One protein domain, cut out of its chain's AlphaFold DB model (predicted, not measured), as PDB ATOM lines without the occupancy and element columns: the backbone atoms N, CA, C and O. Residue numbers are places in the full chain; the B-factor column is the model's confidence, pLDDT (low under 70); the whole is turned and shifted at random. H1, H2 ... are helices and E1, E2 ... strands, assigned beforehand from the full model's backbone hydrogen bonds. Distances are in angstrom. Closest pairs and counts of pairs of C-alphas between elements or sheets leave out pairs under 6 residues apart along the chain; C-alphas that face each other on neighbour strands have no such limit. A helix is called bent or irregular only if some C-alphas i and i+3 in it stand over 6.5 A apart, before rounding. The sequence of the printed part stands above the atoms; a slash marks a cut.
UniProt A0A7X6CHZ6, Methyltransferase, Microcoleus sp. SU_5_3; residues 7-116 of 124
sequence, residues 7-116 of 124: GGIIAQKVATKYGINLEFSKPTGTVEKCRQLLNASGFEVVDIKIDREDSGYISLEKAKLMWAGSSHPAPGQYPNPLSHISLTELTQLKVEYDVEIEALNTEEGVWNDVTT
ATOM      1  N   GLY A   7      34.568 -26.181   9.264       92.38
ATOM      2  CA  GLY A   7      34.808 -27.413   8.515       92.38
ATOM      3  C   GLY A   7      36.235 -27.941   8.681       92.38
ATOM      4  O   GLY A   7      36.449 -29.140   8.844       92.38
ATOM      5  N   GLY A   8      37.234 -27.060   8.731       91.00
ATOM      6  CA  GLY A   8      38.622 -27.459   8.942       91.00
ATOM      7  C   GLY A   8      38.872 -28.001  10.347       91.00
ATOM      8  O   GLY A   8      39.609 -28.975  10.503       91.00
ATOM      9  N   ILE A   9      38.263 -27.405  11.371       91.62
ATOM     10  CA  ILE A   9      38.390 -27.864  12.764       91.62
ATOM     11  C   ILE A   9      37.746 -29.224  12.959       91.62
ATOM     12  O   ILE A   9      38.359 -30.116  13.546       91.62
ATOM     13  N   ILE A  10      36.530 -29.408  12.445       94.94
ATOM     14  CA  ILE A  10      35.840 -30.683  12.594       94.94
ATOM     15  C   ILE A  10      36.543 -31.770  11.788       94.94
ATOM     16  O   ILE A  10      36.768 -32.848  12.333       94.94
ATOM     17  N   ALA A  11      37.008 -31.478  10.568       93.88
ATOM     18  CA  ALA A  11      37.825 -32.413   9.794       93.88
ATOM     19  C   ALA A  11      39.105 -32.822  10.545       93.88
ATOM     20  O   ALA A  11      39.404 -34.010  10.627       93.88
ATOM     21  N   GLN A  12      39.827 -31.866  11.146       93.06
ATOM     22  CA  GLN A  12      40.983 -32.154  12.005       93.06
ATOM     23  C   GLN A  12      40.600 -33.067  13.175       93.06
ATOM     24  O   GLN A  12      41.254 -34.083  13.396       93.06
ATOM     25  N   LYS A  13      39.528 -32.730  13.903       94.38
ATOM     26  CA  LYS A  13      39.047 -33.493  15.061       94.38
ATOM     27  C   LYS A  13      38.768 -34.947  14.693       94.38
ATOM     28  O   LYS A  13      39.314 -35.844  15.330       94.38
ATOM     29  N   VAL A  14      37.951 -35.200  13.673       96.00
ATOM     30  CA  VAL A  14      37.572 -36.577  13.316       96.00
ATOM     31  C   VAL A  14      38.737 -37.359  12.706       96.00
ATOM     32  O   VAL A  14      38.893 -38.536  13.014       96.00
ATOM     33  N   ALA A  15      39.616 -36.711  11.932       94.88
ATOM     34  CA  ALA A  15      40.773 -37.359  11.312       94.88
ATOM     35  C   ALA A  15      41.775 -37.920  12.337       94.88
ATOM     36  O   ALA A  15      42.380 -38.967  12.091       94.88
ATOM     37  N   THR A  16      41.899 -37.299  13.518       95.44
ATOM     38  CA  THR A  16      42.795 -37.803  14.580       95.44
ATOM     39  C   THR A  16      42.442 -39.215  15.050       95.44
ATOM     40  O   THR A  16      43.342 -39.971  15.413       95.44
ATOM     41  N   LYS A  17      41.165 -39.616  14.975       95.19
ATOM     42  CA  LYS A  17      40.712 -40.975  15.321       95.19
ATOM     43  C   LYS A  17      41.273 -42.046  14.380       95.19
ATOM     44  O   LYS A  17      41.374 -43.204  14.766       95.19
ATOM     45  N   TYR A  18      41.680 -41.640  13.178       94.81
ATOM     46  CA  TYR A  18      42.292 -42.479  12.145       94.81
ATOM     47  C   TYR A  18      43.822 -42.328  12.116       94.81
ATOM     48  O   TYR A  18      44.473 -42.744  11.163       94.81
ATOM     49  N   GLY A  19      44.419 -41.691  13.132       95.06
ATOM     50  CA  GLY A  19      45.862 -41.434  13.188       95.06
ATOM     51  C   GLY A  19      46.346 -40.360  12.208       95.06
ATOM     52  O   GLY A  19      47.551 -40.208  12.011       95.06
ATOM     53  N   ILE A  20      45.432 -39.598  11.602       94.50
ATOM     54  CA  ILE A  20      45.762 -38.541  10.646       94.50
ATOM     55  C   ILE A  20      45.773 -37.196  11.358       94.50
ATOM     56  O   ILE A  20      44.788 -36.781  11.970       94.50
ATOM     57  N   ASN A  21      46.879 -36.473  11.215       93.38
ATOM     58  CA  ASN A  21      46.994 -35.104  11.685       93.38
ATOM     59  C   ASN A  21      46.904 -34.128  10.501       93.38
ATOM     60  O   ASN A  21      47.820 -34.054   9.682       93.38
ATOM     61  N   LEU A  22      45.798 -33.388  10.415       92.00
ATOM     62  CA  LEU A  22      45.626 -32.290   9.461       92.00
ATOM     63  C   LEU A  22      46.152 -30.981  10.077       92.00
ATOM     64  O   LEU A  22      45.880 -30.679  11.238       92.00
ATOM     65  N   GLU A  23      46.895 -30.197   9.298       91.19
ATOM     66  CA  GLU A  23      47.581 -28.974   9.747       91.19
ATOM     67  C   GLU A  23      46.781 -27.690   9.486       91.19
ATOM     68  O   GLU A  23      47.302 -26.589   9.668       91.19
ATOM     69  N   PHE A  24      45.522 -27.790   9.051       88.69
ATOM     70  CA  PHE A  24      44.713 -26.636   8.639       88.69
ATOM     71  C   PHE A  24      44.762 -25.497   9.654       88.69
ATOM     72  O   PHE A  24      44.389 -25.656  10.816       88.69
ATOM     73  N   SER A  25      45.253 -24.341   9.202       87.62
ATOM     74  CA  SER A  25      45.427 -23.134  10.013       87.62
ATOM     75  C   SER A  25      46.299 -23.312  11.269       87.62
ATOM     76  O   SER A  25      46.480 -22.352  12.011       87.62
ATOM     77  N   LYS A  26      46.902 -24.477  11.549       88.81
ATOM     78  CA  LYS A  26      47.746 -24.677  12.738       88.81
ATOM     79  C   LYS A  26      49.013 -23.819  12.720       88.81
ATOM     80  O   LYS A  26      49.294 -23.250  13.782       88.81
ATOM     81  N   PRO A  27      49.738 -23.657  11.592       88.94
ATOM     82  CA  PRO A  27      50.945 -22.828  11.531       88.94
ATOM     83  C   PRO A  27      50.668 -21.321  11.520       88.94
ATOM     84  O   PRO A  27      51.546 -20.538  11.857       88.94
ATOM     85  N   THR A  28      49.461 -20.905  11.132       90.38
ATOM     86  CA  THR A  28      49.097 -19.494  10.889       90.38
ATOM     87  C   THR A  28      47.890 -19.037  11.707       90.38
ATOM     88  O   THR A  28      47.363 -17.948  11.524       90.38
ATOM     89  N   GLY A  29      47.414 -19.867  12.630       89.06
ATOM     90  CA  GLY A  29      46.108 -19.675  13.248       89.06
ATOM     91  C   GLY A  29      46.060 -18.585  14.311       89.06
ATOM     92  O   GLY A  29      45.009 -18.392  14.906       89.06
ATOM     93  N   THR A  30      47.159 -17.917  14.628       91.81
ATOM     94  CA  THR A  30      47.147 -16.743  15.505       91.81
ATOM     95  C   THR A  30      48.113 -15.708  14.964       91.81
ATOM     96  O   THR A  30      49.043 -16.040  14.226       91.81
ATOM     97  N   VAL A  31      47.927 -14.460  15.386       93.00
ATOM     98  CA  VAL A  31      48.854 -13.365  15.093       93.00
ATOM     99  C   VAL A  31      50.281 -13.739  15.496       93.00
ATOM    100  O   VAL A  31      51.211 -13.575  14.709       93.00
ATOM    101  N   GLU A  32      50.459 -14.308  16.687       94.06
ATOM    102  CA  GLU A  32      51.759 -14.721  17.217       94.06
ATOM    103  C   GLU A  32      52.399 -15.798  16.345       94.06
ATOM    104  O   GLU A  32      53.586 -15.707  16.042       94.06
ATOM    105  N   LYS A  33      51.617 -16.784  15.893       93.75
ATOM    106  CA  LYS A  33      52.108 -17.850  15.016       93.75
ATOM    107  C   LYS A  33      52.514 -17.315  13.644       93.75
ATOM    108  O   LYS A  33      53.590 -17.653  13.159       93.75
ATOM    109  N   CYS A  34      51.730 -16.410  13.056       94.25
ATOM    110  CA  CYS A  34      52.124 -15.737  11.817       94.25
ATOM    111  C   CYS A  34      53.415 -14.922  11.986       94.25
ATOM    112  O   CYS A  34      54.296 -14.981  11.128       94.25
ATOM    113  N   ARG A  35      53.558 -14.191  13.103       94.88
ATOM    114  CA  ARG A  35      54.791 -13.449  13.422       94.88
ATOM    115  C   ARG A  35      55.990 -14.379  13.540       94.88
ATOM    116  O   ARG A  35      57.028 -14.118  12.943       94.88
ATOM    117  N   GLN A  36      55.838 -15.466  14.292       94.50
ATOM    118  CA  GLN A  36      56.881 -16.475  14.462       94.50
ATOM    119  C   GLN A  36      57.299 -17.072  13.116       94.50
ATOM    120  O   GLN A  36      58.495 -17.191  12.862       94.50
ATOM    121  N   LEU A  37      56.340 -17.377  12.237       93.38
ATOM    122  CA  LEU A  37      56.609 -17.948  10.919       93.38
ATOM    123  C   LEU A  37      57.401 -16.992  10.011       93.38
ATOM    124  O   LEU A  37      58.365 -17.416   9.368       93.38
ATOM    125  N   LEU A  38      57.045 -15.701   9.977       94.56
ATOM    126  CA  LEU A  38      57.787 -14.704   9.194       94.56
ATOM    127  C   LEU A  38      59.187 -14.449   9.754       94.56
ATOM    128  O   LEU A  38      60.155 -14.462   8.992       94.56
ATOM    129  N   ASN A  39      59.308 -14.308  11.075       93.94
ATOM    130  CA  ASN A  39      60.597 -14.110  11.736       93.94
ATOM    131  C   ASN A  39      61.538 -15.298  11.485       93.94
ATOM    132  O   ASN A  39      62.697 -15.103  11.124       93.94
ATOM    133  N   ALA A  40      61.033 -16.532  11.602       94.81
ATOM    134  CA  ALA A  40      61.799 -17.745  11.306       94.81
ATOM    135  C   ALA A  40      62.244 -17.829   9.834       94.81
ATOM    136  O   ALA A  40      63.227 -18.497   9.523       94.81
ATOM    137  N   SER A  41      61.552 -17.122   8.940       93.31
ATOM    138  CA  SER A  41      61.870 -17.039   7.510       93.31
ATOM    139  C   SER A  41      62.788 -15.857   7.152       93.31
ATOM    140  O   SER A  41      63.045 -15.621   5.970       93.31
ATOM    141  N   GLY A  42      63.287 -15.103   8.141       95.88
ATOM    142  CA  GLY A  42      64.183 -13.960   7.931       95.88
ATOM    143  C   GLY A  42      63.479 -12.662   7.525       95.88
ATOM    144  O   GLY A  42      64.118 -11.778   6.956       95.88
ATOM    145  N   PHE A  43      62.176 -12.547   7.786       96.88
ATOM    146  CA  PHE A  43      61.407 -11.323   7.565       96.88
ATOM    147  C   PHE A  43      61.109 -10.638   8.896       96.88
ATOM    148  O   PHE A  43      60.754 -11.289   9.873       96.88
ATOM    149  N   GLU A  44      61.187  -9.312   8.909       95.94
ATOM    150  CA  GLU A  44      60.641  -8.488   9.983       95.94
ATOM    151  C   GLU A  44      59.159  -8.222   9.702       95.94
ATOM    152  O   GLU A  44      58.785  -7.840   8.590       95.94
ATOM    153  N   VAL A  45      58.302  -8.406  10.702       95.44
ATOM    154  CA  VAL A  45      56.876  -8.084  10.586       95.44
ATOM    155  C   VAL A  45      56.677  -6.574  10.664       95.44
ATOM    156  O   VAL A  45      56.998  -5.957  11.675       95.44
ATOM    157  N   VAL A  46      56.100  -5.998   9.614       95.00
ATOM    158  CA  VAL A  46      55.854  -4.555   9.485       95.00
ATOM    159  C   VAL A  46      54.440  -4.184   9.918       95.00
ATOM    160  O   VAL A  46      54.254  -3.183  10.602       95.00
ATOM    161  N   ASP A  47      53.445  -4.975   9.516       96.81
ATOM    162  CA  ASP A  47      52.034  -4.697   9.797       96.81
ATOM    163  C   ASP A  47      51.228  -5.996   9.900       96.81
ATOM    164  O   ASP A  47      51.573  -7.010   9.284       96.81
ATOM    165  N   ILE A  48      50.154  -5.953  10.688       95.56
ATOM    166  CA  ILE A  48      49.175  -7.032  10.816       95.56
ATOM    167  C   ILE A  48      47.780  -6.435  10.852       95.56
ATOM    168  O   ILE A  48      47.430  -5.717  11.787       95.56
ATOM    169  N   LYS A  49      46.952  -6.832   9.889       96.19
ATOM    170  CA  LYS A  49      45.517  -6.550   9.896       96.19
ATOM    171  C   LYS A  49      44.746  -7.829  10.163       96.19
ATOM    172  O   LYS A  49      45.073  -8.889   9.631       96.19
ATOM    173  N   ILE A  50      43.730  -7.711  11.008       94.94
ATOM    174  CA  ILE A  50      42.829  -8.805  11.353       94.94
ATOM    175  C   ILE A  50      41.469  -8.463  10.764       94.94
ATOM    176  O   ILE A  50      40.899  -7.431  11.110       94.94
ATOM    177  N   ASP A  51      40.970  -9.339   9.909       93.50
ATOM    178  CA  ASP A  51      39.664  -9.229   9.277       93.50
ATOM    179  C   ASP A  51      38.763 -10.359   9.774       93.50
ATOM    180  O   ASP A  51      39.212 -11.492   9.954       93.50
ATOM    181  N   ARG A  52      37.506 -10.025  10.059       92.00
ATOM    182  CA  ARG A  52      36.473 -10.954  10.525       92.00
ATOM    183  C   ARG A  52      35.143 -10.753   9.805       92.00
ATOM    184  O   ARG A  52      34.162 -11.344  10.244       92.00
ATOM    185  N   GLU A  53      35.094  -9.938   8.751       89.94
ATOM    186  CA  GLU A  53      33.843  -9.572   8.072       89.94
ATOM    187  C   GLU A  53      33.092 -10.797   7.527       89.94
ATOM    188  O   GLU A  53      31.866 -10.833   7.569       89.94
ATOM    189  N   ASP A  54      33.819 -11.846   7.131       87.25
ATOM    190  CA  ASP A  54      33.247 -13.101   6.628       87.25
ATOM    191  C   ASP A  54      32.836 -14.101   7.729       87.25
ATOM    192  O   ASP A  54      32.367 -15.206   7.433       87.25
ATOM    193  N   SER A  55      33.028 -13.757   9.007       93.62
ATOM    194  CA  SER A  55      32.622 -14.616  10.125       93.62
ATOM    195  C   SER A  55      31.135 -14.467  10.414       93.62
ATOM    196  O   SER A  55      30.608 -13.359  10.483       93.62
ATOM    197  N   GLY A  56      30.458 -15.582  10.658       95.19
ATOM    198  CA  GLY A  56      29.038 -15.556  10.979       95.19
ATOM    199  C   GLY A  56      28.405 -16.934  11.009       95.19
ATOM    200  O   GLY A  56      29.058 -17.951  10.759       95.19
ATOM    201  N   TYR A  57      27.110 -16.962  11.303       97.00
ATOM    202  CA  TYR A  57      26.331 -18.186  11.203       97.00
ATOM    203  C   TYR A  57      26.061 -18.555   9.746       97.00
ATOM    204  O   TYR A  57      25.723 -17.717   8.907       97.00
ATOM    205  N   ILE A  58      26.206 -19.843   9.450       96.75
ATOM    206  CA  ILE A  58      25.887 -20.449   8.161       96.75
ATOM    207  C   ILE A  58      24.874 -21.577   8.350       96.75
ATOM    208  O   ILE A  58      24.767 -22.155   9.430       96.75
ATOM    209  N   SER A  59      24.149 -21.932   7.289       97.88
ATOM    210  CA  SER A  59      23.241 -23.078   7.349       97.88
ATOM    211  C   SER A  59      24.000 -24.382   7.615       97.88
ATOM    212  O   SER A  59      25.142 -24.560   7.174       97.88
ATOM    213  N   LEU A  60      23.327 -25.328   8.275       97.50
ATOM    214  CA  LEU A  60      23.829 -26.685   8.489       97.50
ATOM    215  C   LEU A  60      24.289 -27.340   7.176       97.50
ATOM    216  O   LEU A  60      25.359 -27.942   7.114       97.50
ATOM    217  N   GLU A  61      23.508 -27.183   6.107       97.12
ATOM    218  CA  GLU A  61      23.848 -27.701   4.777       97.12
ATOM    219  C   GLU A  61      25.169 -27.120   4.262       97.12
ATOM    220  O   GLU A  61      26.045 -27.866   3.825       97.12
ATOM    221  N   LYS A  62      25.359 -25.797   4.377       95.94
ATOM    222  CA  LYS A  62      26.600 -25.137   3.960       95.94
ATOM    223  C   LYS A  62      27.793 -25.625   4.783       95.94
ATOM    224  O   LYS A  62      28.848 -25.872   4.207       95.94
ATOM    225  N   ALA A  63      27.630 -25.820   6.092       96.12
ATOM    226  CA  ALA A  63      28.682 -26.360   6.955       96.12
ATOM    227  C   ALA A  63      29.065 -27.807   6.576       96.12
ATOM    228  O   ALA A  63      30.247 -28.151   6.512       96.12
ATOM    229  N   LYS A  64      28.086 -28.655   6.237       96.00
ATOM    230  CA  LYS A  64      28.342 -30.029   5.768       96.00
ATOM    231  C   LYS A  64      29.059 -30.083   4.417       96.00
ATOM    232  O   LYS A  64      29.880 -30.976   4.198       96.00
ATOM    233  N   LEU A  65      28.776 -29.127   3.531       94.44
ATOM    234  CA  LEU A  65      29.431 -28.989   2.224       94.44
ATOM    235  C   LEU A  65      30.890 -28.512   2.313       94.44
ATOM    236  O   LEU A  65      31.624 -28.659   1.343       94.44
ATOM    237  N   MET A  66      31.339 -27.993   3.462       92.62
ATOM    238  CA  MET A  66      32.753 -27.641   3.676       92.62
ATOM    239  C   MET A  66      33.680 -28.859   3.761       92.62
ATOM    240  O   MET A  66      34.902 -28.700   3.767       92.62
ATOM    241  N   TRP A  67      33.130 -30.073   3.824       91.75
ATOM    242  CA  TRP A  67      33.924 -31.289   3.742       91.75
ATOM    243  C   TRP A  67      34.698 -31.360   2.421       91.75
ATOM    244  O   TRP A  67      34.128 -31.554   1.349       91.75
ATOM    245  N   ALA A  68      36.021 -31.265   2.518       76.31
ATOM    246  CA  ALA A  68      36.906 -31.242   1.360       76.31
ATOM    247  C   ALA A  68      37.429 -32.646   0.969       76.31
ATOM    248  O   ALA A  68      37.870 -32.861  -0.160       76.31
ATOM    249  N   GLY A  69      37.357 -33.633   1.869       81.50
ATOM    250  CA  GLY A  69      37.851 -34.991   1.614       81.50
ATOM    251  C   GLY A  69      39.311 -35.048   1.148       81.50
ATOM    252  O   GLY A  69      40.111 -34.152   1.418       81.50
ATOM    253  N   SER A  70      39.669 -36.123   0.444       81.25
ATOM    254  CA  SER A  70      41.020 -36.320  -0.103       81.25
ATOM    255  C   SER A  70      41.244 -35.657  -1.468       81.25
ATOM    256  O   SER A  70      42.384 -35.587  -1.926       81.25
ATOM    257  N   SER A  71      40.186 -35.158  -2.120       78.25
ATOM    258  CA  SER A  71      40.242 -34.574  -3.470       78.25
ATOM    259  C   SER A  71      40.659 -33.103  -3.495       78.25
ATOM    260  O   SER A  71      40.973 -32.576  -4.561       78.25
ATOM    261  N   HIS A  72      40.651 -32.431  -2.345       80.19
ATOM    262  CA  HIS A  72      41.084 -31.044  -2.212       80.19
ATOM    263  C   HIS A  72      42.507 -30.962  -1.645       80.19
ATOM    264  O   HIS A  72      42.945 -31.877  -0.940       80.19
ATOM    265  N   PRO A  73      43.254 -29.880  -1.917       83.19
ATOM    266  CA  PRO A  73      44.551 -29.659  -1.295       83.19
ATOM    267  C   PRO A  73      44.437 -29.600   0.227       83.19
ATOM    268  O   PRO A  73      43.478 -29.041   0.758       83.19
ATOM    269  N   ALA A  74      45.455 -30.112   0.918       89.62
ATOM    270  CA  ALA A  74      45.640 -29.870   2.336       89.62
ATOM    271  C   ALA A  74      46.752 -28.821   2.516       89.62
ATOM    272  O   ALA A  74      47.922 -29.152   2.323       89.62
ATOM    273  N   PRO A  75      46.441 -27.541   2.804       85.81
ATOM    274  CA  PRO A  75      47.467 -26.505   2.897       85.81
ATOM    275  C   PRO A  75      48.581 -26.880   3.882       85.81
ATOM    276  O   PRO A  75      48.313 -27.257   5.019       85.81
ATOM    277  N   GLY A  76      49.834 -26.788   3.428       86.12
ATOM    278  CA  GLY A  76      51.010 -27.200   4.201       86.12
ATOM    279  C   GLY A  76      51.306 -28.706   4.189       86.12
ATOM    280  O   GLY A  76      52.306 -29.115   4.771       86.12
ATOM    281  N   GLN A  77      50.489 -29.533   3.526       91.81
ATOM    282  CA  GLN A  77      50.637 -30.991   3.493       91.81
ATOM    283  C   GLN A  77      50.392 -31.544   2.079       91.81
ATOM    284  O   GLN A  77      49.256 -31.643   1.614       91.81
ATOM    285  N   TYR A  78      51.472 -31.920   1.386       90.31
ATOM    286  CA  TYR A  78      51.405 -32.617   0.100       90.31
ATOM    287  C   TYR A  78      52.152 -33.960   0.180       90.31
ATOM    288  O   TYR A  78      53.319 -33.958   0.582       90.31
ATOM    289  N   PRO A  79      51.535 -35.088  -0.225       90.12
ATOM    290  CA  PRO A  79      50.141 -35.222  -0.675       90.12
ATOM    291  C   PRO A  79      49.130 -34.983   0.466       90.12
ATOM    292  O   PRO A  79      49.512 -34.895   1.631       90.12
ATOM    293  N   ASN A  80      47.834 -34.859   0.138       93.25
ATOM    294  CA  ASN A  80      46.788 -34.715   1.158       93.25
ATOM    295  C   ASN A  80      46.826 -35.943   2.098       93.25
ATOM    296  O   ASN A  80      46.702 -37.063   1.596       93.25
ATOM    297  N   PRO A  81      46.945 -35.776   3.428       94.31
ATOM    298  CA  PRO A  81      47.018 -36.902   4.361       94.31
ATOM    299  C   PRO A  81      45.835 -37.881   4.279       94.31
ATOM    300  O   PRO A  81      46.011 -39.077   4.499       94.31
ATOM    301  N   LEU A  82      44.644 -37.408   3.891       94.19
ATOM    302  CA  LEU A  82      43.456 -38.245   3.680       94.19
ATOM    303  C   LEU A  82      43.565 -39.166   2.452       94.19
ATOM    304  O   LEU A  82      42.727 -40.043   2.276       94.19
ATOM    305  N   SER A  83      44.569 -38.989   1.588       92.62
ATOM    306  CA  SER A  83      44.807 -39.882   0.441       92.62
ATOM    307  C   SER A  83      45.391 -41.244   0.835       92.62
ATOM    308  O   SER A  83      45.415 -42.153   0.008       92.62
ATOM    309  N   HIS A  84      45.846 -41.398   2.082       90.19
ATOM    310  CA  HIS A  84      46.482 -42.624   2.570       90.19
ATOM    311  C   HIS A  84      45.518 -43.623   3.223       90.19
ATOM    312  O   HIS A  84      45.935 -44.741   3.515       90.19
ATOM    313  N   ILE A  85      44.257 -43.245   3.446       93.06
ATOM    314  CA  ILE A  85      43.238 -44.135   4.016       93.06
ATOM    315  C   ILE A  85      42.361 -44.761   2.942       93.06
ATOM    316  O   ILE A  85      42.240 -44.258   1.823       93.06
ATOM    317  N   SER A  86      41.738 -45.882   3.291       94.44
ATOM    318  CA  SER A  86      40.805 -46.572   2.410       94.44
ATOM    319  C   SER A  86      39.552 -45.734   2.140       94.44
ATOM    320  O   SER A  86      39.168 -44.860   2.919       94.44
ATOM    321  N   LEU A  87      38.853 -46.048   1.046       93.50
ATOM    322  CA  LEU A  87      37.570 -45.416   0.735       93.50
ATOM    323  C   LEU A  87      36.540 -45.641   1.854       93.50
ATOM    324  O   LEU A  87      35.785 -44.731   2.177       93.50
ATOM    325  N   THR A  88      36.539 -46.826   2.469       95.94
ATOM    326  CA  THR A  88      35.649 -47.157   3.588       95.94
ATOM    327  C   THR A  88      35.917 -46.270   4.803       95.94
ATOM    328  O   THR A  88      34.974 -45.713   5.362       95.94
ATOM    329  N   GLU A  89      37.184 -46.083   5.180       95.88
ATOM    330  CA  GLU A  89      37.561 -45.166   6.264       95.88
ATOM    331  C   GLU A  89      37.207 -43.719   5.920       95.88
ATOM    332  O   GLU A  89      36.673 -43.003   6.761       95.88
ATOM    333  N   LEU A  90      37.425 -43.292   4.671       95.50
ATOM    334  CA  LEU A  90      37.075 -41.942   4.227       95.50
ATOM    335  C   LEU A  90      35.561 -41.686   4.308       95.50
ATOM    336  O   LEU A  90      35.138 -40.610   4.733       95.50
ATOM    337  N   THR A  91      34.738 -42.668   3.928       95.44
ATOM    338  CA  THR A  91      33.277 -42.598   4.069       95.44
ATOM    339  C   THR A  91      32.863 -42.530   5.536       95.44
ATOM    340  O   THR A  91      32.038 -41.689   5.889       95.44
ATOM    341  N   GLN A  92      33.449 -43.362   6.400       97.12
ATOM    342  CA  GLN A  92      33.120 -43.358   7.825       97.12
ATOM    343  C   GLN A  92      33.521 -42.037   8.496       97.12
ATOM    344  O   GLN A  92      32.733 -41.449   9.235       97.12
ATOM    345  N   LEU A  93      34.700 -41.516   8.167       96.38
ATOM    346  CA  LEU A  93      35.179 -40.228   8.650       96.38
ATOM    347  C   LEU A  93      34.240 -39.090   8.208       96.38
ATOM    348  O   LEU A  93      33.922 -38.221   9.017       96.38
ATOM    349  N   LYS A  94      33.714 -39.114   6.972       96.50
ATOM    350  CA  LYS A  94      32.692 -38.149   6.523       96.50
ATOM    351  C   LYS A  94      31.399 -38.241   7.339       96.50
ATOM    352  O   LYS A  94      30.850 -37.208   7.711       96.50
ATOM    353  N   VAL A  95      30.920 -39.445   7.649       97.75
ATOM    354  CA  VAL A  95      29.739 -39.615   8.514       97.75
ATOM    355  C   VAL A  95      29.992 -39.003   9.893       97.75
ATOM    356  O   VAL A  95      29.157 -38.257  10.397       97.75
ATOM    357  N   GLU A  96      31.161 -39.249  10.483       97.81
ATOM    358  CA  GLU A  96      31.535 -38.647  11.767       97.81
ATOM    359  C   GLU A  96      31.657 -37.122  11.694       97.81
ATOM    360  O   GLU A  96      31.216 -36.432  12.609       97.81
ATOM    361  N   TYR A  97      32.218 -36.590  10.606       97.50
ATOM    362  CA  TYR A  97      32.262 -35.152  10.347       97.50
ATOM    363  C   TYR A  97      30.851 -34.548  10.343       97.50
ATOM    364  O   TYR A  97      30.625 -33.518  10.975       97.50
ATOM    365  N   ASP A  98      29.896 -35.195   9.670       98.19
ATOM    366  CA  ASP A  98      28.521 -34.700   9.593       98.19
ATOM    367  C   ASP A  98      27.817 -34.717  10.949       98.19
ATOM    368  O   ASP A  98      27.152 -33.738  11.281       98.19
ATOM    369  N   VAL A  99      28.017 -35.764  11.756       98.31
ATOM    370  CA  VAL A  99      27.488 -35.846  13.129       98.31
ATOM    371  C   VAL A  99      28.047 -34.723  14.007       98.31
ATOM    372  O   VAL A  99      27.311 -34.084  14.757       98.31
ATOM    373  N   GLU A 100      29.348 -34.455  13.912       97.88
ATOM    374  CA  GLU A 100      29.999 -33.394  14.684       97.88
ATOM    375  C   GLU A 100      29.525 -31.996  14.255       97.88
ATOM    376  O   GLU A 100      29.346 -31.122  15.100       97.88
ATOM    377  N   ILE A 101      29.266 -31.781  12.962       97.69
ATOM    378  CA  ILE A 101      28.677 -30.534  12.454       97.69
ATOM    379  C   ILE A 101      27.213 -30.379  12.898       97.69
ATOM    380  O   ILE A 101      26.811 -29.287  13.294       97.69
ATOM    381  N   GLU A 102      26.416 -31.451  12.870       97.94
ATOM    382  CA  GLU A 102      25.029 -31.441  13.362       97.94
ATOM    383  C   GLU A 102      24.944 -31.063  14.841       97.94
ATOM    384  O   GLU A 102      24.081 -30.272  15.220       97.94
ATOM    385  N   ALA A 103      25.867 -31.568  15.663       97.81
ATOM    386  CA  ALA A 103      25.925 -31.268  17.092       97.81
ATOM    387  C   ALA A 103      26.201 -29.784  17.407       97.81
ATOM    388  O   ALA A 103      25.947 -29.339  18.524       97.81
ATOM    389  N   LEU A 104      26.718 -29.021  16.438       96.31
ATOM    390  CA  LEU A 104      27.006 -27.590  16.567       96.31
ATOM    391  C   LEU A 104      25.879 -26.688  16.051       96.31
ATOM    392  O   LEU A 104      25.982 -25.467  16.166       96.31
ATOM    393  N   ASN A 105      24.835 -27.256  15.446       97.69
ATOM    394  CA  ASN A 105      23.768 -26.474  14.841       97.69
ATOM    395  C   ASN A 105      22.827 -25.891  15.901       97.69
ATOM    396  O   ASN A 105      22.276 -26.616  16.729       97.69
ATOM    397  N   THR A 106      22.604 -24.583  15.831       97.38
ATOM    398  CA  THR A 106      21.650 -23.855  16.674       97.38
ATOM    399  C   THR A 106      20.475 -23.339  15.838       97.38
ATOM    400  O   THR A 106      20.379 -23.620  14.642       97.38
ATOM    401  N   GLU A 107      19.577 -22.563  16.453       97.88
ATOM    402  CA  GLU A 107      18.512 -21.850  15.732       97.88
ATOM    403  C   GLU A 107      19.064 -20.843  14.707       97.88
ATOM    404  O   GLU A 107      18.454 -20.637  13.659       97.88
ATOM    405  N   GLU A 108      20.236 -20.253  14.971       97.38
ATOM    406  CA  GLU A 108      20.907 -19.308  14.064       97.38
ATOM    407  C   GLU A 108      21.738 -20.026  12.982       97.38
ATOM    408  O   GLU A 108      22.088 -19.425  11.966       97.38
ATOM    409  N   GLY A 109      22.018 -21.321  13.167       97.31
ATOM    410  CA  GLY A 109      22.834 -22.155  12.285       97.31
ATOM    411  C   GLY A 109      24.129 -22.618  12.955       97.31
ATOM    412  O   GLY A 109      24.209 -22.769  14.172       97.31
ATOM    413  N   VAL A 110      25.169 -22.849  12.158       97.06
ATOM    414  CA  VAL A 110      26.504 -23.226  12.639       97.06
ATOM    415  C   VAL A 110      27.404 -21.998  12.593       97.06
ATOM    416  O   VAL A 110      27.543 -21.373  11.541       97.06
ATOM    417  N   TRP A 111      28.029 -21.644  13.716       95.88
ATOM    418  CA  TRP A 111      29.001 -20.552  13.746       95.88
ATOM    419  C   TRP A 111      30.244 -20.915  12.927       95.88
ATOM    420  O   TRP A 111      30.880 -21.944  13.164       95.88
ATOM    421  N   ASN A 112      30.612 -20.058  11.979       94.94
ATOM    422  CA  ASN A 112      31.806 -20.211  11.163       94.94
ATOM    423  C   ASN A 112      32.698 -18.973  11.308       94.94
ATOM    424  O   ASN A 112      32.407 -17.911  10.762       94.94
ATOM    425  N   ASP A 113      33.796 -19.126  12.045       92.69
ATOM    426  CA  ASP A 113      34.816 -18.092  12.238       92.69
ATOM    427  C   ASP A 113      35.782 -18.098  11.046       92.69
ATOM    428  O   ASP A 113      36.543 -19.043  10.859       92.69
ATOM    429  N   VAL A 114      35.753 -17.050  10.227       91.06
ATOM    430  CA  VAL A 114      36.628 -16.876   9.054       91.06
ATOM    431  C   VAL A 114      37.626 -15.749   9.319       91.06
ATOM    432  O   VAL A 114      37.910 -14.922   8.456       91.06
ATOM    433  N   THR A 115      38.158 -15.681  10.546       91.69
ATOM    434  CA  THR A 115      39.189 -14.696  10.885       91.69
ATOM    435  C   THR A 115      40.392 -14.844   9.950       91.69
ATOM    436  O   THR A 115      41.066 -15.877   9.937       91.69
ATOM    437  N   THR A 116      40.696 -13.778   9.214       91.81
ATOM    438  CA  THR A 116      41.824 -13.699   8.287       91.81
ATOM    439  C   THR A 116      42.894 -12.763   8.839       91.81
ATOM    440  O   THR A 116      42.614 -11.644   9.270       91.81
TER     441      THR A 116
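Overview. This is residues 7 to 116 of the 124 residues of the protein "Methyltransferase" of Microcoleus sp. SU_5_3 (UniProt A0A7X6CHZ6). This is a flat body in two parts: H1, H3 and H5 gather at one end with the small sheet E2 E3 beside H3, and at the other end H2 packs on the bent strand E1. H4 sits near H5. The printed part has 110 residues, with five named helices and three named strands in the order H1 H2 E1 E2 H3 H4 H5 E3; the class is mixed, helices and strands, and the sheet is antiparallel. It is only just loose, close to compact, with a radius of gyration of the C-alphas of 15.9 A and spans of 46 by 37 by 20 A.

Arrangement. E2, residues 56 to 58, and E3, residues 110 to 112, are antiparallel neighbours at 132 degrees, with N 58 and O 110 within hydrogen-bond range at 2.9 A. The closest C-alphas of E3 and H3, residues 60 to 65, are those of Val 110 and Leu 60, 6.0 A apart. H5, residues 87 to 102, touches H3 with residues 97 to 102 alone, at a shallow tilt of 26 degrees, opposite ways; the closest C-alphas, of Asp 98 and Lys 64, are 6.0 A apart. H5 also touches H1, residues 7 to 16, at a steep tilt of 53 degrees, opposite ways, with the C-alphas of Tyr 97 and Ile 10 closest at 6.2 A. H4, residues 81 to 84, is close to H5 but not clearly touching; C-alphas 82 and 90, the closest, are 7.4 A apart. H2, residues 31 to 40, is apart from H5; its closest C-alpha to E1, residues 43 to 51, is Arg 35, 6.4 A from that of Val 45. E1 pairs with no named strand. In H1, H2, H3 and H5 every O i to N i+4 pair is within hydrogen-bond range; H4 is too short for one.

Along the chain. H1 begins at C-alpha 7 (34.808, -27.413, 8.515) and is 14.4 A long; H2 is 14.2 A, H3 8.7 A and H4 6.0 A. H5 measures 22.6 A. E1 measures 21.9 A and bends by 63 degrees at residue 46; E2 is 6.5 A and E3 6.3 A, ending at C-alpha 112 (31.806, -20.211, 11.163).

Size, cuts and confidence. The two C-alphas farthest apart, of Val 46 and Thr 88, are 47.5 A apart. The printed part has no cut. The links H1 to H2 and H3 to H4 are long, with 14 and 15 residues. The mean pLDDT of the printed part is 93.4, and no printed residue is under 70.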